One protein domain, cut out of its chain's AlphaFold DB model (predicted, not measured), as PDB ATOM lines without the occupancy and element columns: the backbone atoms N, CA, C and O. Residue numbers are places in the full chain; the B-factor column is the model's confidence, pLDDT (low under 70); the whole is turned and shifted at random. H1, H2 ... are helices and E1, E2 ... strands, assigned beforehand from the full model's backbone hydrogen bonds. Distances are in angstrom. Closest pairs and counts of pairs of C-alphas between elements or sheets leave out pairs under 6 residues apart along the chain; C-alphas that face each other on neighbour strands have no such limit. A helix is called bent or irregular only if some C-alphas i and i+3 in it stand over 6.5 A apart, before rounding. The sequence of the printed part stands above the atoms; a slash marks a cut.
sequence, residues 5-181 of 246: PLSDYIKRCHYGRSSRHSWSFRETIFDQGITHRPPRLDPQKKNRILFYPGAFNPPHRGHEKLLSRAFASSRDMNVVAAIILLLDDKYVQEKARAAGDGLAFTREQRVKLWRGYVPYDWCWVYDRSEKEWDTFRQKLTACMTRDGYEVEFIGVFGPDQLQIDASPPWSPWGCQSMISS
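AT A GLANCE: This is residues 5 to 181 of the 246 residues of an uncharacterized protein of Pochonia chlamydosporia 123 (UniProt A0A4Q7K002). A strongly twisted sheet of five parallel strands makes the core, with helices over both faces: H2 and H4 cover one face, and the long helix H5 covers the other. H1 packs on H5, while H3 lies off the sheet, beyond the last residues of E1 and E2. Two long stretches, residues 16 to 46 and 158 to 176, hold no named element. The printed part has 177 residues, with five named helices and five named strands in the order H1 E1 H2 E2 H3 H4 E3 H5 E4 E5; the sheet's order is E3 E2 E1 E4 E5, and the class is mixed, helices and strands. The whole is compact, with a radius of gyration of the C-alphas of 16.3 A and spans of 47 by 38 by 30 A.

HOW THE PARTS SIT: H1, residues 6 to 15, touches H5, residues 130 to 146, opposite ways at a steep tilt of 50 degrees; their closest C-alphas, those of Cys 13 and Leu 140, are 5.8 A apart. E1, residues 47 to 54, is an inner strand. H2, residues 61 to 73, is over E1 at a height over the sheet of 9.1 A and runs along the strands, at 15 degrees to E1 on the local plane. E2, residues 79 to 86, is parallel to E1 at 22 degrees, with N 50 and O 81 at 2.9 A and N 83 and O 50 at 2.8 A, within hydrogen-bond range. E1, H2 and E2 form a strand-helix-strand unit, two parallel neighbour strands with a helix between them along the chain, and its crossover is right-handed. H3, residues 89 to 99, is not on the sheet. It is close to but not clearly touching H4, residues 107 to 117, and about perpendicular to it at 85 degrees; their closest C-alphas, those of Asp 89 and Arg 107, are 6.0 A apart. E3, residues 123 to 126, is an edge strand parallel to E2 at 33 degrees, with N 126 and O 84 at 2.8 A. E2, H3, H4 and E3 form a second such unit, also right-handed. H4 is on the same face as H2, over E3 and only just over E2, where 3 of its C-alphas fall. H5 is on the opposite face, over E2, at a height over the sheet of 8.7 A. E4, residues 151 to 157, is parallel to E1 at 32 degrees, with N 51 and O 154 at 2.8 A. E3, H5 and E4 form a split unit, with E2 and E1 between its strands in the sheet; its crossover is right-handed. E5, residues 177 to 180, is the other edge strand, parallel to E4 at 32 degrees, with N 179 and O 155 at 2.8 A. In H1, H2, H3 and H4 every O i to N i+4 pair is within hydrogen-bond range; in H5 it is 11 of 13.

IN THESE COORDINATES: H1 begins at C-alpha 6, (216.664, 86.970, 96.009). E1 is 22.7 A long, E2 20.8 A and E4 19.6 A; H2 is 17.8 A long. H5, 24.8 A long, is irregular: C-alphas 131 and 134 are 7.0 A apart. E5 ends at C-alpha 180, (197.072, 87.257, 81.779).

THE WHOLE: The two C-alphas farthest apart, those of His 21 and Asp 165, are 51.1 A apart. The printed part has no cut. The links H1 to E1 and E4 to E5 are long, with 31 and 19 residues. The mean pLDDT of the printed part is 84.9; residues 17 to 27, 33 to 35, 118 to 119, 160 and 162 to 171 are under 70.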
ATOM      1  N   PRO A   5     220.953  84.736  96.244       93.31
ATOM      2  CA  PRO A   5     219.572  84.531  96.686       93.31
ATOM      3  C   PRO A   5     218.758  85.834  96.670       93.31
ATOM      4  O   PRO A   5     219.139  86.821  97.305       93.31
ATOM      5  N   LEU A   6     217.591  85.830  96.021       94.62
ATOM      6  CA  LEU A   6     216.664  86.970  96.009       94.62
ATOM      7  C   LEU A   6     216.170  87.314  97.426       94.62
ATOM      8  O   LEU A   6     216.013  88.488  97.768       94.62
ATOM      9  N   SER A   7     215.989  86.299  98.277       92.12
ATOM     10  CA  SER A   7     215.575  86.451  99.677       92.12
ATOM     11  C   SER A   7     216.456  87.432 100.454       92.12
ATOM     12  O   SER A   7     215.951  88.192 101.278       92.12
ATOM     13  N   ASP A   8     217.763  87.464 100.183       91.44
ATOM     14  CA  ASP A   8     218.703  88.328 100.902       91.44
ATOM     15  C   ASP A   8     218.527  89.801 100.536       91.44
ATOM     16  O   ASP A   8     218.737  90.678 101.376       91.44
ATOM     17  N   TYR A   9     218.154  90.086  99.289       94.19
ATOM     18  CA  TYR A   9     217.825  91.439  98.845       94.19
ATOM     19  C   TYR A   9     216.505  91.894  99.456       94.19
ATOM     20  O   TYR A   9     216.449  92.973 100.048       94.19
ATOM     21  N   ILE A  10     215.475  91.042  99.412       93.81
ATOM     22  CA  ILE A  10     214.176  91.345 100.020       93.81
ATOM     23  C   ILE A  10     214.336  91.600 101.520       93.81
ATOM     24  O   ILE A  10     213.896  92.643 101.992       93.81
ATOM     25  N   LYS A  11     215.036  90.733 102.266       91.12
ATOM     26  CA  LYS A  11     215.283  90.919 103.710       91.12
ATOM     27  C   LYS A  11     215.955  92.262 104.005       91.12
ATOM     28  O   LYS A  11     215.502  92.986 104.890       91.12
ATOM     29  N   ARG A  12     216.992  92.626 103.241       89.88
ATOM     30  CA  ARG A  12     217.717  93.902 103.388       89.88
ATOM     31  C   ARG A  12     216.821  95.117 103.133       89.88
ATOM     32  O   ARG A  12     216.865  96.074 103.904       89.88
ATOM     33  N   CYS A  13     216.024  95.090 102.066       91.75
ATOM     34  CA  CYS A  13     215.174  96.213 101.662       91.75
ATOM     35  C   CYS A  13     213.907  96.333 102.513       91.75
ATOM     36  O   CYS A  13     213.478  97.442 102.825       91.75
ATOM     37  N   HIS A  14     213.323  95.198 102.890       89.81
ATOM     38  CA  HIS A  14     212.092  95.130 103.653       89.81
ATOM     39  C   HIS A  14     212.377  95.371 105.141       89.81
ATOM     40  O   HIS A  14     211.883  96.335 105.713       89.81
ATOM     41  N   TYR A  15     213.245  94.589 105.781       85.25
ATOM     42  CA  TYR A  15     213.466  94.688 107.228       85.25
ATOM     43  C   TYR A  15     214.552  95.689 107.662       85.25
ATOM     44  O   TYR A  15     214.724  95.928 108.861       85.25
ATOM     45  N   GLY A  16     215.288  96.274 106.715       75.31
ATOM     46  CA  GLY A  16     216.393  97.192 106.988       75.31
ATOM     47  C   GLY A  16     217.663  96.501 107.507       75.31
ATOM     48  O   GLY A  16     217.770  95.278 107.576       75.31
ATOM     49  N   ARG A  17     218.660  97.309 107.893       60.09
ATOM     50  CA  ARG A  17     219.985  96.870 108.383       60.09
ATOM     51  C   ARG A  17     219.986  96.365 109.839       60.09
ATOM     52  O   ARG A  17     220.970  96.544 110.550       60.09
ATOM     53  N   SER A  18     218.908  95.749 110.323       52.66
ATOM     54  CA  SER A  18     218.963  95.085 111.635       52.66
ATOM     55  C   SER A  18     219.923  93.889 111.564       52.66
ATOM     56  O   SER A  18     219.965  93.200 110.543       52.66
ATOM     57  N   SER A  19     220.706  93.651 112.622       49.56
ATOM     58  CA  SER A  19     221.699  92.569 112.689       49.56
ATOM     59  C   SER A  19     221.087  91.212 112.304       49.56
ATOM     60  O   SER A  19     219.925  90.945 112.620       49.56
ATOM     61  N   ARG A  20     221.876  90.342 111.647       51.12
ATOM     62  CA  ARG A  20     221.478  88.976 111.225       51.12
ATOM     63  C   ARG A  20     220.796  88.159 112.342       51.12
ATOM     64  O   ARG A  20     219.977  87.302 112.042       51.12
ATOM     65  N   HIS A  21     221.083  88.465 113.611       45.09
ATOM     66  CA  HIS A  21     220.503  87.825 114.799       45.09
ATOM     67  C   HIS A  21     219.054  88.249 115.117       45.09
ATOM     68  O   HIS A  21     218.367  87.539 115.837       45.09
ATOM     69  N   SER A  22     218.562  89.369 114.574       46.62
ATOM     70  CA  SER A  22     217.165  89.823 114.741       46.62
ATOM     71  C   SER A  22     216.194  89.236 113.704       46.62
ATOM     72  O   SER A  22     214.997  89.511 113.747       46.62
ATOM     73  N   TRP A  23     216.705  88.470 112.734       49.34
ATOM     74  CA  TRP A  23     215.910  87.920 111.630       49.34
ATOM     75  C   TRP A  23     215.258  86.576 111.973       49.34
ATOM     76  O   TRP A  23     214.366  86.153 111.251       49.34
ATOM     77  N   SER A  24     215.652  85.931 113.076       46.84
ATOM     78  CA  SER A  24     215.134  84.622 113.508       46.84
ATOM     79  C   SER A  24     213.675  84.639 113.987       46.84
ATOM     80  O   SER A  24     213.048  83.590 114.023       46.84
ATOM     81  N   PHE A  25     213.123  85.814 114.312       45.00
ATOM     82  CA  PHE A  25     211.700  86.012 114.644       45.00
ATOM     83  C   PHE A  25     210.894  86.656 113.504       45.00
ATOM     84  O   PHE A  25     209.713  86.958 113.673       45.00
ATOM     85  N   ARG A  26     211.529  86.929 112.357       60.19
ATOM     86  CA  ARG A  26     210.900  87.581 111.202       60.19
ATOM     87  C   ARG A  26     210.473  86.525 110.184       60.19
ATOM     88  O   ARG A  26     211.046  85.445 110.125       60.19
ATOM     89  N   GLU A  27     209.437  86.848 109.418       65.69
ATOM     90  CA  GLU A  27     208.822  85.947 108.443       65.69
ATOM     91  C   GLU A  27     209.845  85.343 107.460       65.69
ATOM     92  O   GLU A  27     210.798  85.995 107.016       65.69
ATOM     93  N   THR A  28     209.623  84.082 107.099       73.88
ATOM     94  CA  THR A  28     210.408  83.345 106.115       73.88
ATOM     95  C   THR A  28     210.111  83.836 104.693       73.88
ATOM     96  O   THR A  28     209.062  83.573 104.116       73.88
ATOM     97  N   ILE A  29     211.061  84.562 104.095       85.69
ATOM     98  CA  ILE A  29     211.013  84.933 102.671       85.69
ATOM     99  C   ILE A  29     211.617  83.801 101.851       85.69
ATOM    100  O   ILE A  29     212.829  83.583 101.945       85.69
ATOM    101  N   PHE A  30     210.785  83.154 101.028       84.94
ATOM    102  CA  PHE A  30     211.159  81.994 100.215       84.94
ATOM    103  C   PHE A  30     211.920  80.963 101.051       84.94
ATOM    104  O   PHE A  30     213.073  80.657 100.763       84.94
ATOM    105  N   ASP A  31     211.319  80.513 102.147       74.31
ATOM    106  CA  ASP A  31     211.922  79.491 102.992       74.31
ATOM    107  C   ASP A  31     210.820  78.565 103.507       74.31
ATOM    108  O   ASP A  31     209.992  78.942 104.338       74.31
ATOM    109  N   GLN A  32     210.792  77.372 102.910       70.69
ATOM    110  CA  GLN A  32     209.895  76.261 103.240       70.69
ATOM    111  C   GLN A  32     210.661  75.129 103.963       70.69
ATOM    112  O   GLN A  32     210.195  73.991 104.013       70.69
ATOM    113  N   GLY A  33     211.853  75.411 104.512       68.06
ATOM    114  CA  GLY A  33     212.663  74.456 105.270       68.06
ATOM    115  C   GLY A  33     213.856  73.850 104.516       68.06
ATOM    116  O   GLY A  33     214.321  74.344 103.494       68.06
ATOM    117  N   ILE A  34     214.391  72.754 105.065       58.25
ATOM    118  CA  ILE A  34     215.786  72.301 104.877       58.25
ATOM    119  C   ILE A  34     216.116  71.859 103.437       58.25
ATOM    120  O   ILE A  34     217.263  71.942 103.004       58.25
ATOM    121  N   THR A  35     215.130  71.399 102.669       60.59
ATOM    122  CA  THR A  35     215.330  70.945 101.280       60.59
ATOM    123  C   THR A  35     215.160  72.060 100.249       60.59
ATOM    124  O   THR A  35     215.300  71.816  99.049       60.59
ATOM    125  N   HIS A  36     214.832  73.276 100.688       70.69
ATOM    126  CA  HIS A  36     214.472  74.361  99.793       70.69
ATOM    127  C   HIS A  36     215.696  75.039  99.167       70.69
ATOM    128  O   HIS A  36     216.677  75.367  99.835       70.69
ATOM    129  N   ARG A  37     215.626  75.278  97.852       74.62
ATOM    130  CA  ARG A  37     216.564  76.149  97.140       74.62
ATOM    131  C   ARG A  37     215.876  77.488  96.879       74.62
ATOM    132  O   ARG A  37     215.052  77.551  95.967       74.62
ATOM    133  N   PRO A  38     216.220  78.554  97.621       82.94
ATOM    134  CA  PRO A  38     215.589  79.850  97.430       82.94
ATOM    135  C   PRO A  38     215.809  80.362  96.003       82.94
ATOM    136  O   PRO A  38     216.865  80.084  95.416       82.94
ATOM    137  N   PRO A  39     214.857  81.137  95.450       92.56
ATOM    138  CA  PRO A  39     215.021  81.821  94.178       92.56
ATOM    139  C   PRO A  39     216.360  82.548  94.093       92.56
ATOM    140  O   PRO A  39     216.735  83.303  94.997       92.56
ATOM    141  N   ARG A  40     217.086  82.317  93.000       94.19
ATOM    142  CA  ARG A  40     218.401  82.908  92.757       94.19
ATOM    143  C   ARG A  40     218.369  83.812  91.540       94.19
ATOM    144  O   ARG A  40     217.792  83.456  90.520       94.19
ATOM    145  N   LEU A  41     219.046  84.943  91.665       96.31
ATOM    146  CA  LEU A  41     219.314  85.858  90.572       96.31
ATOM    147  C   LEU A  41     220.446  85.299  89.709       96.31
ATOM    148  O   LEU A  41     221.464  84.834  90.228       96.31
ATOM    149  N   ASP A  42     220.259  85.345  88.399       95.06
ATOM    150  CA  ASP A  42     221.242  84.979  87.393       95.06
ATOM    151  C   ASP A  42     221.852  86.256  86.792       95.06
ATOM    152  O   ASP A  42     221.114  87.072  86.240       95.06
ATOM    153  N   PRO A  43     223.175  86.472  86.891       94.75
ATOM    154  CA  PRO A  43     223.810  87.670  86.348       94.75
ATOM    155  C   PRO A  43     223.903  87.673  84.814       94.75
ATOM    156  O   PRO A  43     224.241  88.695  84.231       94.75
ATOM    157  N   GLN A  44     223.638  86.544  84.150       94.50
ATOM    158  CA  GLN A  44     223.682  86.426  82.689       94.50
ATOM    159  C   GLN A  44     222.306  86.584  82.036       94.50
ATOM    160  O   GLN A  44     222.190  86.512  80.814       94.50
ATOM    161  N   LYS A  45     221.246  86.752  82.834       94.44
ATOM    162  CA  LYS A  45     219.871  86.840  82.347       94.44
ATOM    163  C   LYS A  45     219.148  88.000  83.010       94.44
ATOM    164  O   LYS A  45     219.380  88.305  84.176       94.44
ATOM    165  N   LYS A  46     218.169  88.565  82.304       95.69
ATOM    166  CA  LYS A  46     217.156  89.409  82.939       95.69
ATOM    167  C   LYS A  46     216.354  88.564  83.928       95.69
ATOM    168  O   LYS A  46     215.756  87.556  83.554       95.69
ATOM    169  N   ASN A  47     216.359  88.953  85.196       96.31
ATOM    170  CA  ASN A  47     215.643  88.272  86.267       96.31
ATOM    171  C   ASN A  47     214.239  88.849  86.372       96.31
ATOM    172  O   ASN A  47     214.075  90.030  86.671       96.31
ATOM    173  N   ARG A  48     213.217  88.028  86.127       96.69
ATOM    174  CA  ARG A  48     211.826  88.486  86.192       96.69
ATOM    175  C   ARG A  48     211.156  88.047  87.477       96.69
ATOM    176  O   ARG A  48     211.286  86.899  87.900       96.69
ATOM    177  N   ILE A  49     210.430  88.967  88.093       96.94
ATOM    178  CA  ILE A  49     209.657  88.723  89.307       96.94
ATOM    179  C   ILE A  49     208.193  88.979  88.971       96.94
ATOM    180  O   ILE A  49     207.833  90.081  88.555       96.94
ATOM    181  N   LEU A  50     207.342  87.968  89.151       96.38
ATOM    182  CA  LEU A  50     205.903  88.160  89.021       96.38
ATOM    183  C   LEU A  50     205.411  89.046  90.160       96.38
ATOM    184  O   LEU A  50     205.737  88.815  91.323       96.38
ATOM    185  N   PHE A  51     204.602  90.036  89.834       96.44
ATOM    186  CA  PHE A  51     203.934  90.903  90.783       96.44
ATOM    187  C   PHE A  51     202.431  90.679  90.672       96.44
ATOM    188  O   PHE A  51     201.846  90.915  89.617       96.44
ATOM    189  N   TYR A  52     201.804  90.196  91.744       95.50
ATOM    190  CA  TYR A  52     200.392  89.826  91.737       95.50
ATOM    191  C   TYR A  52     199.595  90.652  92.756       95.50
ATOM    192  O   TYR A  52     199.424  90.220  93.903       95.50
ATOM    193  N   PRO A  53     199.137  91.857  92.373       94.44
ATOM    194  CA  PRO A  53     198.296  92.685  93.221       94.44
ATOM    195  C   PRO A  53     196.838  92.208  93.172       94.44
ATOM    196  O   PRO A  53     196.330  91.795  92.129       94.44
ATOM    197  N   GLY A  54     196.125  92.303  94.293       92.31
ATOM    198  CA  GLY A  54     194.704  91.978  94.299       92.31
ATOM    199  C   GLY A  54     193.997  92.195  95.628       92.31
ATOM    200  O   GLY A  54     194.599  92.249  96.703       92.31
ATOM    201  N   ALA A  55     192.671  92.318  95.551       91.31
ATOM    202  CA  ALA A  55     191.826  92.424  96.736       91.31
ATOM    203  C   ALA A  55     191.849  91.124  97.552       91.31
ATOM    204  O   ALA A  55     191.901  91.188  98.773       91.31
ATOM    205  N   PHE A  56     191.834  89.963  96.882       91.56
ATOM    206  CA  PHE A  56     191.898  88.631  97.501       91.56
ATOM    207  C   PHE A  56     190.986  88.502  98.732       91.56
ATOM    208  O   PHE A  56     191.453  88.209  99.830       91.56
ATOM    209  N   ASN A  57     189.690  88.767  98.560       88.50
ATOM    210  CA  ASN A  57     188.723  88.868  99.652       88.50
ATOM    211  C   ASN A  57     187.645  87.768  99.581       88.50
ATOM    212  O   ASN A  57     186.538  88.056  99.132       88.50
ATOM    213  N   PRO A  58     187.934  86.524 100.012       90.38
ATOM    214  CA  PRO A  58     189.235  85.973 100.419       90.38
ATOM    215  C   PRO A  58     190.076  85.469  99.219       90.38
ATOM    216  O   PRO A  58     189.574  85.388  98.092       90.38
ATOM    217  N   PRO A  59     191.365  85.113  99.406       88.69
ATOM    218  CA  PRO A  59     192.077  84.312  98.413       88.69
ATOM    219  C   PRO A  59     191.381  82.958  98.201       88.69
ATOM    220  O   PRO A  59     190.731  82.427  99.097       88.69
ATOM    221  N   HIS A  60     191.511  82.392  96.998       86.31
ATOM    222  CA  HIS A  60     190.812  81.165  96.603       86.31
ATOM    223  C   HIS A  60     191.571  80.430  95.490       86.31
ATOM    224  O   HIS A  60     192.447  81.012  94.845       86.31
ATOM    225  N   ARG A  61     191.162  79.190  95.175       85.19
ATOM    226  CA  ARG A  61     191.829  78.306  94.190       85.19
ATOM    227  C   ARG A  61     192.073  78.948  92.823       85.19
ATOM    228  O   ARG A  61     193.083  78.675  92.193       85.19
ATOM    229  N   GLY A  62     191.160  79.798  92.348       84.00
ATOM    230  CA  GLY A  62     191.338  80.525  91.083       84.00
ATOM    231  C   GLY A  62     192.575  81.437  91.064       84.00
ATOM    232  O   GLY A  62     193.330  81.399  90.098       84.00
ATOM    233  N   HIS A  63     192.827  82.188  92.143       89.81
ATOM    234  CA  HIS A  63     194.000  83.060  92.264       89.81
ATOM    235  C   HIS A  63     195.299  82.244  92.272       89.81
ATOM    236  O   HIS A  63     196.259  82.567  91.580       89.81
ATOM    237  N   GLU A  64     195.306  81.144  93.025       87.94
ATOM    238  CA  GLU A  64     196.429  80.209  93.084       87.94
ATOM    239  C   GLU A  64     196.718  79.570  91.716       87.94
ATOM    240  O   GLU A  64     197.866  79.541  91.272       87.94
ATOM    241  N   LYS A  65     195.679  79.094  91.016       87.19
ATOM    242  CA  LYS A  65     195.797  78.523  89.667       87.19
ATOM    243  C   LYS A  65     196.354  79.531  88.668       87.19
ATOM    244  O   LYS A  65     197.218  79.166  87.879       87.19
ATOM    245  N   LEU A  66     195.897  80.784  88.713       89.06
ATOM    246  CA  LEU A  66     196.423  81.833  87.840       89.06
ATOM    247  C   LEU A  66     197.914  82.068  88.100       89.06
ATOM    248  O   LEU A  66     198.714  82.002  87.169       89.06
ATOM    249  N   LEU A  67     198.300  82.274  89.362       92.44
ATOM    250  CA  LEU A  67     199.691  82.546  89.716       92.44
ATOM    251  C   LEU A  67     200.619  81.366  89.391       92.44
ATOM    252  O   LEU A  67     201.671  81.556  88.785       92.44
ATOM    253  N   SER A  68     200.227  80.146  89.769       90.62
ATOM    254  CA  SER A  68     201.009  78.933  89.496       90.62
ATOM    255  C   SER A  68     201.151  78.670  87.997       90.62
ATOM    256  O   SER A  68     202.240  78.326  87.536       90.62
ATOM    257  N   ARG A  69     200.086  78.886  87.212       90.38
ATOM    258  CA  ARG A  69     200.133  78.732  85.756       90.38
ATOM    259  C   ARG A  69     201.019  79.785  85.104       90.38
ATOM    260  O   ARG A  69     201.813  79.411  84.241       90.38
ATOM    261  N   ALA A  70     200.925  81.044  85.530       91.56
ATOM    262  CA  ALA A  70     201.792  82.118  85.055       91.56
ATOM    263  C   ALA A  70     203.263  81.786  85.342       91.56
ATOM    264  O   ALA A  70     204.084  81.774  84.433       91.56
ATOM    265  N   PHE A  71     203.585  81.390  86.576       92.62
ATOM    266  CA  PHE A  71     204.950  81.020  86.953       92.62
ATOM    267  C   PHE A  71     205.485  79.826  86.147       92.62
ATOM    268  O   PHE A  71     206.595  79.868  85.620       92.62
ATOM    269  N   ALA A  72     204.691  78.760  86.008       90.25
ATOM    270  CA  ALA A  72     205.096  77.565  85.271       90.25
ATOM    271  C   ALA A  72     205.289  77.820  83.766       90.25
ATOM    272  O   ALA A  72     206.165  77.202  83.160       90.25
ATOM    273  N   SER A  73     204.491  78.716  83.178       88.38
ATOM    274  CA  SER A  73     204.487  78.981  81.732       88.38
ATOM    275  C   SER A  73     205.487  80.055  81.299       88.38
ATOM    276  O   SER A  73     205.640  80.260  80.104       88.38
ATOM    277  N   SER A  74     206.174  80.712  82.238       89.25
ATOM    278  CA  SER A  74     207.123  81.805  81.957       89.25
ATOM    279  C   SER A  74     208.565  81.471  82.355       89.25
ATOM    280  O   SER A  74     209.377  82.349  82.659       89.25
ATOM    281  N   ARG A  75     208.902  80.176  82.392       82.25
ATOM    282  CA  ARG A  75     210.257  79.701  82.731       82.25
ATOM    283  C   ARG A  75     211.295  80.071  81.672       82.25
ATOM    284  O   ARG A  75     212.447  80.334  82.013       82.25
ATOM    285  N   ASP A  76     210.884  80.107  80.413       86.25
ATOM    286  CA  ASP A  76     211.662  80.574  79.262       86.25
ATOM    287  C   ASP A  76     212.098  82.039  79.416       86.25
ATOM    288  O   ASP A  76     213.219  82.402  79.062       86.25
ATOM    289  N   MET A  77     211.268  82.859  80.060       89.25
ATOM    290  CA  MET A  77     211.568  84.258  80.351       89.25
ATOM    291  C   MET A  77     212.509  84.451  81.551       89.25
ATOM    292  O   MET A  77     212.833  85.591  81.867       89.25
ATOM    293  N   ASN A  78     212.976  83.400  82.232       93.06
ATOM    294  CA  ASN A  78     213.747  83.520  83.481       93.06
ATOM    295  C   ASN A  78     212.962  84.247  84.598       93.06
ATOM    296  O   ASN A  78     213.482  85.118  85.303       93.06
ATOM    297  N   VAL A  79     211.682  83.888  84.758       95.12
ATOM    298  CA  VAL A  79     210.908  84.231  85.957       95.12
ATOM    299  C   VAL A  79     211.447  83.428  87.143       95.12
ATOM    300  O   VAL A  79     211.426  82.199  87.126       95.12
ATOM    301  N   VAL A  80     211.937  84.123  88.171       95.00
ATOM    302  CA  VAL A  80     212.616  83.498  89.320       95.00
ATOM    303  C   VAL A  80     211.733  83.392  90.561       95.00
ATOM    304  O   VAL A  80     211.930  82.490  91.369       95.00
ATOM    305  N   ALA A  81     210.767  84.299  90.728       95.81
ATOM    306  CA  ALA A  81     209.902  84.350  91.904       95.81
ATOM    307  C   ALA A  81     208.590  85.099  91.631       95.81
ATOM    308  O   ALA A  81     208.425  85.728  90.584       95.81
ATOM    309  N   ALA A  82     207.692  85.080  92.614       95.50
ATOM    310  CA  ALA A  82     206.480  85.881  92.664       95.50
ATOM    311  C   ALA A  82     206.347  86.638  93.993       95.50
ATOM    312  O   ALA A  82     206.664  86.106  95.058       95.50
ATOM    313  N   ILE A  83     205.817  87.858  93.924       95.88
ATOM    314  CA  ILE A  83     205.436  88.690  95.065       95.88
ATOM    315  C   ILE A  83     203.941  88.990  94.964       95.88
ATOM    316  O   ILE A  83     203.485  89.583  93.987       95.88
ATOM    317  N   ILE A  84     203.184  88.591  95.981       95.56
ATOM    318  CA  ILE A  84     201.755  88.888  96.107       95.56
ATOM    319  C   ILE A  84     201.602  90.160  96.930       95.56
ATOM    320  O   ILE A  84     202.143  90.243  98.032       95.56
ATOM    321  N   LEU A  85     200.830  91.120  96.423       95.38
ATOM    322  CA  LEU A  85     200.458  92.320  97.165       95.38
ATOM    323  C   LEU A  85     198.953  92.339  97.410       95.38
ATOM    324  O   LEU A  85     198.146  92.165  96.498       95.38
ATOM    325  N   LEU A  86     198.573  92.586  98.658       94.31
ATOM    326  CA  LEU A  86     197.182  92.712  99.051       94.31
ATOM    327  C   LEU A  86     196.782  94.180  99.103       94.31
ATOM    328  O   LEU A  86     197.390  94.945  99.847       94.31
ATOM    329  N   LEU A  87     195.730  94.536  98.362       93.56
ATOM    330  CA  LEU A  87     195.190  95.899  98.368       93.56
ATOM    331  C   LEU A  87     194.719  96.298  99.773       93.56
ATOM    332  O   LEU A  87     194.311  95.431 100.549       93.56
ATOM    333  N   ASP A  88     194.762  97.583 100.100       93.88
ATOM    334  CA  ASP A  88     194.435  98.167 101.394       93.88
ATOM    335  C   ASP A  88     192.948  97.982 101.741       93.88
ATOM    336  O   ASP A  88     192.061  97.941 100.884       93.88
ATOM    337  N   ASP A  89     192.655  97.910 103.040       93.75
ATOM    338  CA  ASP A  89     191.315  97.573 103.537       93.75
ATOM    339  C   ASP A  89     190.241  98.561 103.105       93.75
ATOM    340  O   ASP A  89     189.112  98.154 102.850       93.75
ATOM    341  N   LYS A  90     190.597  99.841 102.953       93.31
ATOM    342  CA  LYS A  90     189.673 100.862 102.457       93.31
ATOM    343  C   LYS A  90     189.138 100.497 101.068       93.31
ATOM    344  O   LYS A  90     187.927 100.492 100.874       93.31
ATOM    345  N   TYR A  91     190.026 100.129 100.142       90.31
ATOM    346  CA  TYR A  91     189.638  99.734  98.787       90.31
ATOM    347  C   TYR A  91     188.754  98.481  98.806       90.31
ATOM    348  O   TYR A  91     187.718  98.426  98.146       90.31
ATOM    349  N   VAL A  92     189.135  97.473  99.596       91.25
ATOM    350  CA  VAL A  92     188.381  96.214  99.692       91.25
ATOM    351  C   VAL A  92     186.990  96.437 100.288       91.25
ATOM    352  O   VAL A  92     186.021  95.878  99.784       91.25
ATOM    353  N   GLN A  93     186.874  97.281 101.315       92.06
ATOM    354  CA  GLN A  93     185.594  97.639 101.928       92.06
ATOM    355  C   GLN A  93     184.691  98.408 100.963       92.06
ATOM    356  O   GLN A  93     183.504  98.106 100.875       92.06
ATOM    357  N   GLU A  94     185.231  99.383 100.229       90.75
ATOM    358  CA  GLU A  94     184.483 100.132  99.213       90.75
ATOM    359  C   GLU A  94     183.981  99.204  98.100       90.75
ATOM    360  O   GLU A  94     182.800  99.235  97.754       90.75
ATOM    361  N   LYS A  95     184.844  98.304  97.611       86.00
ATOM    362  CA  LYS A  95     184.488  97.304  96.598       86.00
ATOM    363  C   LYS A  95     183.426  96.315  97.091       86.00
ATOM    364  O   LYS A  95     182.482  96.041  96.359       86.00
ATOM    365  N   ALA A  96     183.561  95.800  98.314       87.25
ATOM    366  CA  ALA A  96     182.585  94.884  98.909       87.25
ATOM    367  C   ALA A  96     181.216  95.561  99.075       87.25
ATOM    368  O   ALA A  96     180.200  95.009  98.661       87.25
ATOM    369  N   ARG A  97     181.189  96.806  99.575       89.25
ATOM    370  CA  ARG A  97     179.954  97.600  99.682       89.25
ATOM    371  C   ARG A  97     179.284  97.806  98.326       89.25
ATOM    372  O   ARG A  97     178.073  97.638  98.232       89.25
ATOM    373  N   ALA A  98     180.054  98.137  97.290       87.56
ATOM    374  CA  ALA A  98     179.527  98.309  95.937       87.56
ATOM    375  C   ALA A  98     178.935  97.010  95.357       87.56
ATOM    376  O   ALA A  98     177.983  97.067  94.586       87.56
ATOM    377  N   ALA A  99     179.469  95.849  95.750       84.31
ATOM    378  CA  ALA A  99     178.967  94.536  95.347       84.31
ATOM    379  C   ALA A  99     177.775  94.033  96.190       84.31
ATOM    380  O   ALA A  99     177.205  92.995  95.869       84.31
ATOM    381  N   GLY A 100     177.394  94.740  97.261       87.25
ATOM    382  CA  GLY A 100     176.394  94.261  98.223       87.25
ATOM    383  C   GLY A 100     176.911  93.165  99.167       87.25
ATOM    384  O   GLY A 100     176.115  92.534  99.860       87.25
ATOM    385  N   ASP A 101     178.228  92.953  99.225       79.88
ATOM    386  CA  ASP A 101     178.860  91.964 100.095       79.88
ATOM    387  C   ASP A 101     179.015  92.506 101.523       79.88
ATOM    388  O   ASP A 101     179.614  93.558 101.763       79.88
ATOM    389  N   GLY A 102     178.530  91.743 102.506       76.00
ATOM    390  CA  GLY A 102     178.652  92.084 103.928       76.00
ATOM    391  C   GLY A 102     180.015  91.755 104.553       76.00
ATOM    392  O   GLY A 102     180.255  92.114 105.705       76.00
ATOM    393  N   LEU A 103     180.903  91.063 103.828       84.25
ATOM    394  CA  LEU A 103     182.150  90.524 104.373       84.25
ATOM    395  C   LEU A 103     183.385  91.095 103.661       84.25
ATOM    396  O   LEU A 103     183.689  90.754 102.519       84.25
ATOM    397  N   ALA A 104     184.147  91.916 104.382       89.88
ATOM    398  CA  ALA A 104     185.455  92.409 103.960       89.88
ATOM    399  C   ALA A 104     186.519  91.995 104.983       89.88
ATOM    400  O   ALA A 104     186.566  92.521 106.095       89.88
ATOM    401  N   PHE A 105     187.367  91.040 104.607       88.62
ATOM    402  CA  PHE A 105     188.517  90.619 105.395       88.62
ATOM    403  C   PHE A 105     189.578  91.720 105.429       88.62
ATOM    404  O   PHE A 105     189.923  92.314 104.400       88.62
ATOM    405  N   THR A 106     190.161  91.936 106.606       90.62
ATOM    406  CA  THR A 106     191.292  92.854 106.764       90.62
ATOM    407  C   THR A 106     192.524  92.333 106.028       90.62
ATOM    408  O   THR A 106     192.659  91.140 105.741       90.62
ATOM    409  N   ARG A 107     193.474  93.217 105.735       92.56
ATOM    410  CA  ARG A 107     194.711  92.883 105.025       92.56
ATOM    411  C   ARG A 107     195.505  91.849 105.800       92.56
ATOM    412  O   ARG A 107     196.003  90.898 105.211       92.56
ATOM    413  N   GLU A 108     195.550  91.987 107.122       88.81
ATOM    414  CA  GLU A 108     196.186  91.014 108.007       88.81
ATOM    415  C   GLU A 108     195.535  89.625 107.893       88.81
ATOM    416  O   GLU A 108     196.239  88.622 107.768       88.81
ATOM    417  N   GLN A 109     194.200  89.550 107.882       89.75
ATOM    418  CA  GLN A 109     193.482  88.284 107.704       89.75
ATOM    419  C   GLN A 109     193.773  87.668 106.336       89.75
ATOM    420  O   GLN A 109     194.084  86.483 106.245       89.75
ATOM    421  N   ARG A 110     193.732  88.466 105.267       92.25
ATOM    422  CA  ARG A 110     193.997  87.985 103.907       92.25
ATOM    423  C   ARG A 110     195.456  87.547 103.711       92.25
ATOM    424  O   ARG A 110     195.691  86.549 103.032       92.25
ATOM    425  N   VAL A 111     196.425  88.217 104.345       89.56
ATOM    426  CA  VAL A 111     197.836  87.780 104.397       89.56
ATOM    427  C   VAL A 111     197.939  86.412 105.072       89.56
ATOM    428  O   VAL A 111     198.558  85.504 104.518       89.56
ATOM    429  N   LYS A 112     197.302  86.235 106.239       87.19
ATOM    430  CA  LYS A 112     197.273  84.942 106.948       87.19
ATOM    431  C   LYS A 112     196.649  83.842 106.089       87.19
ATOM    432  O   LYS A 112     197.190  82.741 106.040       87.19
ATOM    433  N   LEU A 113     195.563  84.145 105.374       88.06
ATOM    434  CA  LEU A 113     194.919  83.201 104.461       88.06
ATOM    435  C   LEU A 113     195.851  82.785 103.313       88.06
ATOM    436  O   LEU A 113     195.986  81.592 103.066       88.06
ATOM    437  N   TRP A 114     196.543  83.723 102.653       87.75
ATOM    438  CA  TRP A 114     197.523  83.374 101.614       87.75
ATOM    439  C   TRP A 114     198.675  82.529 102.161       87.75
ATOM    440  O   TRP A 114     199.009  81.513 101.560       87.75
ATOM    441  N   ARG A 115     199.251  82.902 103.310       84.19
ATOM    442  CA  ARG A 115     200.365  82.161 103.932       84.19
ATOM    443  C   ARG A 115     199.972  80.745 104.358       84.19
ATOM    444  O   ARG A 115     200.797  79.844 104.286       84.19
ATOM    445  N   GLY A 116     198.726  80.538 104.784       75.62
ATOM    446  CA  GLY A 116     198.207  79.204 105.097       75.62
ATOM    447  C   GLY A 116     197.858  78.369 103.860       75.62
ATOM    448  O   GLY A 116     197.815  77.146 103.949       75.62
ATOM    449  N   TYR A 117     197.596  79.016 102.721       71.25
ATOM    450  CA  TYR A 117     197.094  78.368 101.507       71.25
ATOM    451  C   TYR A 117     198.184  78.113 100.453       71.25
ATOM    452  O   TYR A 117     198.052  77.194  99.650       71.25
ATOM    453  N   VAL A 118     199.263  78.901 100.449       67.00
ATOM    454  CA  VAL A 118     200.328  78.825  99.445       67.00
ATOM    455  C   VAL A 118     201.651  78.364 100.046       67.00
ATOM    456  O   VAL A 118     202.379  79.170 100.623       67.00
ATOM    457  N   PRO A 119     202.026  77.090  99.838       66.88
ATOM    458  CA  PRO A 119     203.318  76.557 100.257       66.88
ATOM    459  C   PRO A 119     204.403  76.773  99.190       66.88
ATOM    460  O   PRO A 119     205.381  76.029  99.139       66.88
ATOM    461  N   TYR A 120     204.220  77.728  98.269       77.06
ATOM    462  CA  TYR A 120     205.145  77.889  97.155       77.06
ATOM    463  C   TYR A 120     206.448  78.516  97.622       77.06
ATOM    464  O   TYR A 120     206.502  79.582  98.227       77.06
ATOM    465  N   ASP A 121     207.516  77.833  97.268       85.56
ATOM    466  CA  ASP A 121     208.883  78.110  97.660       85.56
ATOM    467  C   ASP A 121     209.510  79.238  96.801       85.56
ATOM    468  O   ASP A 121     210.536  79.823  97.146       85.56
ATOM    469  N   TRP A 122     208.823  79.603  95.717       90.44
ATOM    470  CA  TRP A 122     209.081  80.738  94.829       90.44
ATOM    471  C   TRP A 122     208.118  81.917  95.041       90.44
ATOM    472  O   TRP A 122     208.214  82.911  94.321       90.44
ATOM    473  N   CYS A 123     207.187  81.838  95.998       92.12
ATOM    474  CA  CYS A 123     206.182  82.873  96.242       92.12
ATOM    475  C   CYS A 123     206.364  83.525  97.615       92.12
ATOM    476  O   CYS A 123     206.628  82.851  98.608       92.12
ATOM    477  N   TRP A 124     206.204  84.844  97.674       93.50
ATOM    478  CA  TRP A 124     206.218  85.597  98.921       93.50
ATOM    479  C   TRP A 124     205.043  86.574  98.986       93.50
ATOM    480  O   TRP A 124     204.681  87.202  97.989       93.50
ATOM    481  N   VAL A 125     204.450  86.705 100.171       92.44
ATOM    482  CA  VAL A 125     203.337  87.620 100.440       92.44
ATOM    483  C   VAL A 125     203.894  88.902 101.051       92.44
ATOM    484  O   VAL A 125     204.366  88.899 102.185       92.44
ATOM    485  N   TYR A 126     203.818  90.004 100.309       92.69
ATOM    486  CA  TYR A 126     204.189  91.326 100.801       92.69
ATOM    487  C   TYR A 126     203.146  91.814 101.813       92.69
ATOM    488  O   TYR A 126     201.963  91.941 101.499       92.69
ATOM    489  N   ASP A 127     203.584  92.098 103.037       88.50
ATOM    490  CA  ASP A 127     202.708  92.361 104.184       88.50
ATOM    491  C   ASP A 127     202.685  93.825 104.639       88.50
ATOM    492  O   ASP A 127     202.192  94.144 105.726       88.50
ATOM    493  N   ARG A 128     203.152  94.734 103.784       90.19
ATOM    494  CA  ARG A 128     203.020  96.186 103.956       90.19
ATOM    495  C   ARG A 128     201.936  96.756 103.051       90.19
ATOM    496  O   ARG A 128     201.328  96.031 102.268       90.19
ATOM    497  N   SER A 129     201.660  98.046 103.214       89.69
ATOM    498  CA  SER A 129     200.609  98.738 102.464       89.69
ATOM    499  C   SER A 129     200.971  98.957 100.991       89.69
ATOM    500  O   SER A 129     202.151  98.978 100.620       89.69
ATOM    501  N   GLU A 130     199.954  99.207 100.163       90.69
ATOM    502  CA  GLU A 130     200.126  99.633  98.764       90.69
ATOM    503  C   GLU A 130     201.002 100.884  98.650       90.69
ATOM    504  O   GLU A 130     201.868 100.977  97.783       90.69
ATOM    505  N   LYS A 131     200.834 101.830  99.580       89.69
ATOM    506  CA  LYS A 131     201.579 103.099  99.605       89.69
ATOM    507  C   LYS A 131     203.084 102.906  99.768       89.69
ATOM    508  O   LYS A 131     203.869 103.750  99.346       89.69
ATOM    509  N   GLU A 132     203.494 101.806 100.389       92.12
ATOM    510  CA  GLU A 132     204.902 101.474 100.594       92.12
ATOM    511  C   GLU A 132     205.495 100.669  99.434       92.12
ATOM    512  O   GLU A 132     206.719 100.526  99.365       92.12
ATOM    513  N   TRP A 133     204.656 100.137  98.535       93.38
ATOM    514  CA  TRP A 133     205.081  99.245  97.458       93.38
ATOM    515  C   TRP A 133     206.125  99.889  96.559       93.38
ATOM    516  O   TRP A 133     207.198  99.321  96.378       93.38
ATOM    517  N   ASP A 134     205.847 101.079  96.025       92.56
ATOM    518  CA  ASP A 134     206.740 101.695  95.044       92.56
ATOM    519  C   ASP A 134     208.114 102.012  95.655       92.56
ATOM    520  O   ASP A 134     209.150 101.666  95.089       92.56
ATOM    521  N   THR A 135     208.135 102.532  96.886       94.06
ATOM    522  CA  THR A 135     209.385 102.758  97.626       94.06
ATOM    523  C   THR A 135     210.150 101.454  97.863       94.06
ATOM    524  O   THR A 135     211.376 101.416  97.720       94.06
ATOM    525  N   PHE A 136     209.462 100.376  98.243       95.06
ATOM    526  CA  PHE A 136     210.085  99.068  98.435       95.06
ATOM    527  C   PHE A 136     210.636  98.503  97.120       95.06
ATOM    528  O   PHE A 136     211.808  98.124  97.070       95.06
ATOM    529  N   ARG A 137     209.829  98.503  96.053       95.88
ATOM    530  CA  ARG A 137     210.181  98.028  94.711       95.88
ATOM    531  C   ARG A 137     211.408  98.761  94.181       95.88
ATOM    532  O   ARG A 137     212.371  98.111  93.794       95.88
ATOM    533  N   GLN A 138     211.423 100.093  94.235       94.81
ATOM    534  CA  GLN A 138     212.564 100.899  93.788       94.81
ATOM    535  C   GLN A 138     213.838 100.575  94.575       94.81
ATOM    536  O   GLN A 138     214.895 100.371  93.978       94.81
ATOM    537  N   LYS A 139     213.750 100.466  95.909       95.75
ATOM    538  CA  LYS A 139     214.892 100.076  96.756       95.75
ATOM    539  C   LYS A 139     215.400  98.678  96.420       95.75
ATOM    540  O   LYS A 139     216.612  98.475  96.377       95.75
ATOM    541  N   LEU A 140     214.490  97.730  96.202       96.31
ATOM    542  CA  LEU A 140     214.806  96.353  95.842       96.31
ATOM    543  C   LEU A 140     215.512  96.302  94.481       96.31
ATOM    544  O   LEU A 140     216.626  95.780  94.409       96.31
ATOM    545  N   THR A 141     214.934  96.919  93.446       96.62
ATOM    546  CA  THR A 141     215.542  97.040  92.112       96.62
ATOM    547  C   THR A 141     216.925  97.673  92.197       96.62
ATOM    548  O   THR A 141     217.893  97.067  91.754       96.62
ATOM    549  N   ALA A 142     217.057  98.831  92.850       96.25
ATOM    550  CA  ALA A 142     218.336  99.523  92.979       96.25
ATOM    551  C   ALA A 142     219.404  98.667  93.680       96.25
ATOM    552  O   ALA A 142     220.566  98.677  93.276       96.25
ATOM    553  N   CYS A 143     219.029  97.900  94.711       95.56
ATOM    554  CA  CYS A 143     219.965  97.014  95.402       95.56
ATOM    555  C   CYS A 143     220.450  95.864  94.514       95.56
ATOM    556  O   CYS A 143     221.631  95.538  94.573       95.56
ATOM    557  N   MET A 144     219.572  95.261  93.707       96.50
ATOM    558  CA  MET A 144     219.951  94.185  92.784       96.50
ATOM    559  C   MET A 144     220.756  94.719  91.593       96.50
ATOM    560  O   MET A 144     221.791  94.154  91.255       96.50
ATOM    561  N   THR A 145     220.347  95.847  91.010       96.12
ATOM    562  CA  THR A 145     221.053  96.481  89.886       96.12
ATOM    563  C   THR A 145     222.448  96.950  90.273       96.12
ATOM    564  O   THR A 145     223.387  96.746  89.509       96.12
ATOM    565  N   ARG A 146     222.627  97.510  91.477       95.75
ATOM    566  CA  ARG A 146     223.959  97.879  91.982       95.75
ATOM    567  C   ARG A 146     224.907  96.679  92.054       95.75
ATOM    568  O   ARG A 146     226.102  96.844  91.837       95.75
ATOM    569  N   ASP A 147     224.376  95.496  92.340       95.81
ATOM    570  CA  ASP A 147     225.152  94.261  92.431       95.81
ATOM    571  C   ASP A 147     225.278  93.551  91.061       95.81
ATOM    572  O   ASP A 147     225.814  92.447  90.991       95.81
ATOM    573  N   GLY A 148     224.830  94.193  89.972       96.44
ATOM    574  CA  GLY A 148     225.021  93.748  88.590       96.44
ATOM    575  C   GLY A 148     223.894  92.899  88.000       96.44
ATOM    576  O   GLY A 148     224.069  92.335  86.924       96.44
ATOM    577  N   TYR A 149     222.743  92.806  88.668       97.50
ATOM    578  CA  TYR A 149     221.594  92.059  88.157       97.50
ATOM    579  C   TYR A 149     220.630  92.953  87.381       97.50
ATOM    580  O   TYR A 149     220.154  93.975  87.883       97.50
ATOM    581  N   GLU A 150     220.265  92.518  86.180       96.19
ATOM    582  CA  GLU A 150     219.135  93.087  85.453       96.19
ATOM    583  C   GLU A 150     217.828  92.486  85.990       96.19
ATOM    584  O   GLU A 150     217.715  91.262  86.120       96.19
ATOM    585  N   VAL A 151     216.851  93.337  86.326       95.12
ATOM    586  CA  VAL A 151     215.596  92.917  86.970       95.12
ATOM    587  C   VAL A 151     214.385  93.603  86.347       95.12
ATOM    588  O   VAL A 151     214.410  94.802  86.082       95.12
ATOM    589  N   GLU A 152     213.307  92.842  86.165       94.94
ATOM    590  CA  GLU A 152     212.014  93.319  85.670       94.94
ATOM    591  C   GLU A 152     210.868  92.758  86.528       94.94
ATOM    592  O   GLU A 152     210.865  91.581  86.893       94.94
ATOM    593  N   PHE A 153     209.874  93.598  86.831       95.06
ATOM    594  CA  PHE A 153     208.617  93.165  87.444       95.06
ATOM    595  C   PHE A 153     207.547  92.983  86.368       95.06
ATOM    596  O   PHE A 153     207.329  93.887  85.555       95.06
ATOM    597  N   ILE A 154     206.878  91.830  86.401       93.88
ATOM    598  CA  ILE A 154     205.815  91.457  85.463       93.88
ATOM    599  C   ILE A 154     204.507  91.345  86.225       93.88
ATOM    600  O   ILE A 154     204.381  90.509  87.118       93.88
ATOM    601  N   GLY A 155     203.527  92.166  85.871       92.38
ATOM    602  CA  GLY A 155     202.221  92.121  86.513       92.38
ATOM    603  C   GLY A 155     201.438  90.863  86.133       92.38
ATOM    604  O   GLY A 155     201.409  90.481  84.969       92.38
ATOM    605  N   VAL A 156     200.784  90.216  87.093       92.19
ATOM    606  CA  VAL A 156     199.862  89.101  86.839       92.19
ATOM    607  C   VAL A 156     198.444  89.597  87.061       92.19
ATOM    608  O   VAL A 156     198.111  90.032  88.161       92.19
ATOM    609  N   PHE A 157     197.602  89.520  86.035       85.94
ATOM    610  CA  PHE A 157     196.226  90.010  86.105       85.94
ATOM    611  C   PHE A 157     195.252  89.011  85.490       85.94
ATOM    612  O   PHE A 157     195.602  88.254  84.588       85.94
ATOM    613  N   GLY A 158     194.023  88.990  86.006       78.94
ATOM    614  CA  GLY A 158     192.932  88.279  85.349       78.94
ATOM    615  C   GLY A 158     192.511  89.006  84.066       78.94
ATOM    616  O   GLY A 158     192.721  90.219  83.953       78.94
ATOM    617  N   PRO A 159     191.907  88.300  83.100       72.81
ATOM    618  CA  PRO A 159     191.453  88.910  81.855       72.81
ATOM    619  C   PRO A 159     190.334  89.933  82.082       72.81
ATOM    620  O   PRO A 159     190.214  90.883  81.324       72.81
ATOM    621  N   ASP A 160     189.576  89.815  83.173       68.94
ATOM    622  CA  ASP A 160     188.555  90.779  83.594       68.94
ATOM    623  C   ASP A 160     189.120  92.167  83.945       68.94
ATOM    624  O   ASP A 160     188.372  93.135  84.065       68.94
ATOM    625  N   GLN A 161     190.441  92.279  84.102       70.00
ATOM    626  CA  GLN A 161     191.133  93.544  84.350       70.00
ATOM    627  C   GLN A 161     191.722  94.163  83.077       70.00
ATOM    628  O   GLN A 161     192.309  95.241  83.138       70.00
ATOM    629  N   LEU A 162     191.577  93.492  81.932       69.69
ATOM    630  CA  LEU A 162     192.014  93.994  80.639       69.69
ATOM    631  C   LEU A 162     190.845  94.653  79.924       69.69
ATOM    632  O   LEU A 162     189.886  93.998  79.527       69.69
ATOM    633  N   GLN A 163     190.954  95.962  79.745       65.38
ATOM    634  CA  GLN A 163     190.037  96.740  78.927       65.38
ATOM    635  C   GLN A 163     190.815  97.269  77.725       65.38
ATOM    636  O   GLN A 163     191.887  97.846  77.896       65.38
ATOM    637  N   ILE A 164     190.281  97.038  76.523       57.75
ATOM    638  CA  ILE A 164     190.940  97.344  75.239       57.75
ATOM    639  C   ILE A 164     191.303  98.836  75.132       57.75
ATOM    640  O   ILE A 164     192.364  99.163  74.608       57.75
ATOM    641  N   ASP A 165     190.475  99.713  75.706       60.28
ATOM    642  CA  ASP A 165     190.604 101.172  75.589       60.28
ATOM    643  C   ASP A 165     191.026 101.866  76.899       60.28
ATOM    644  O   ASP A 165     190.935 103.089  77.020       60.28
ATOM    645  N   ALA A 166     191.465 101.107  77.908       63.59
ATOM    646  CA  ALA A 166     191.918 101.671  79.177       63.59
ATOM    647  C   ALA A 166     193.444 101.699  79.271       63.59
ATOM    648  O   ALA A 166     194.154 100.939  78.611       63.59
ATOM    649  N   SER A 167     193.958 102.554  80.157       63.84
ATOM    650  CA  SER A 167     195.369 102.496  80.523       63.84
ATOM    651  C   SER A 167     195.734 101.089  81.008       63.84
ATOM    652  O   SER A 167     194.969 100.490  81.771       63.84
ATOM    653  N   PRO A 168     196.912 100.578  80.623       65.50
ATOM    654  CA  PRO A 168     197.368  99.272  81.053       65.50
ATOM    655  C   PRO A 168     197.282  99.078  82.576       65.50
ATOM    656  O   PRO A 168     197.872  99.879  83.313       65.50
ATOM    657  N   PRO A 169     196.630  98.011  83.087       67.88
ATOM    658  CA  PRO A 169     196.419  97.826  84.528       67.88
ATOM    659  C   PRO A 169     197.726  97.661  85.319       67.88
ATOM    660  O   PRO A 169     197.735  97.785  86.542       67.88
ATOM    661  N   TRP A 170     198.842  97.405  84.630       69.69
ATOM    662  CA  TRP A 170     200.170  97.219  85.207       69.69
ATOM    663  C   TRP A 170     200.961  98.519  85.412       69.69
ATOM    664  O   TRP A 170     201.881  98.541  86.233       69.69
ATOM    665  N   SER A 171     200.610  99.598  84.700       69.62
ATOM    666  CA  SER A 171     201.361 100.862  84.709       69.62
ATOM    667  C   SER A 171     201.466 101.502  86.108       69.62
ATOM    668  O   SER A 171     202.586 101.809  86.530       69.62
ATOM    669  N   PRO A 172     200.381 101.587  86.915       75.38
ATOM    670  CA  PRO A 172     200.453 102.150  88.271       75.38
ATOM    671  C   PRO A 172     201.389 101.390  89.223       75.38
ATOM    672  O   PRO A 172     201.808 101.922  90.247       75.38
ATOM    673  N   TRP A 173     201.730 100.145  88.893       82.56
ATOM    674  CA  TRP A 173     202.543  99.269  89.733       82.56
ATOM    675  C   TRP A 173     204.035  99.316  89.401       82.56
ATOM    676  O   TRP A 173     204.828  98.604  90.028       82.56
ATOM    677  N   GLY A 174     204.426 100.120  88.404       80.00
ATOM    678  CA  GLY A 174     205.800 100.187  87.911       80.00
ATOM    679  C   GLY A 174     206.274  98.875  87.281       80.00
ATOM    680  O   GLY A 174     207.469  98.565  87.337       80.00
ATOM    681  N   CYS A 175     205.342  98.085  86.741       84.62
ATOM    682  CA  CYS A 175     205.628  96.907  85.928       84.62
ATOM    683  C   CYS A 175     205.843  97.333  84.470       84.62
ATOM    684  O   CYS A 175     205.221  98.288  84.012       84.62
ATOM    685  N   GLN A 176     206.721  96.639  83.744       76.50
ATOM    686  CA  GLN A 176     207.000  96.940  82.327       76.50
ATOM    687  C   GLN A 176     206.170  96.075  81.378       76.50
ATOM    688  O   GLN A 176     205.875  96.474  80.256       76.50
ATOM    689  N   SER A 177     205.776  94.897  81.849       82.75
ATOM    690  CA  SER A 177     205.016  93.910  81.100       82.75
ATOM    691  C   SER A 177     204.014  93.214  82.020       82.75
ATOM    692  O   SER A 177     204.017  93.409  83.245       82.75
ATOM    693  N   MET A 178     203.137  92.404  81.431       87.56
ATOM    694  CA  MET A 178     202.171  91.624  82.186       87.56
ATOM    695  C   MET A 178     201.893  90.249  81.581       87.56
ATOM    696  O   MET A 178     202.114  90.016  80.395       87.56
ATOM    697  N   ILE A 179     201.347  89.362  82.409       86.06
ATOM    698  CA  ILE A 179     200.807  88.057  82.036       86.06
ATOM    699  C   ILE A 179     199.331  88.024  82.441       86.06
ATOM    700  O   ILE A 179     198.977  88.368  83.571       86.06
ATOM    701  N   SER A 180     198.479  87.574  81.522       83.75
ATOM    702  CA  SER A 180     197.072  87.257  81.779       83.75
ATOM    703  C   SER A 180     196.763  85.838  81.327       83.75
ATOM    704  O   SER A 180     197.423  85.299  80.437       83.75
ATOM    705  N   SER A 181     195.772  85.218  81.960       78.12
ATOM    706  CA  SER A 181     195.251  83.918  81.554       78.12
ATOM    707  C   SER A 181     193.788  83.772  81.951       78.12
ATOM    708  O   SER A 181     193.384  84.116  83.063       78.12
TER     709      SER A 181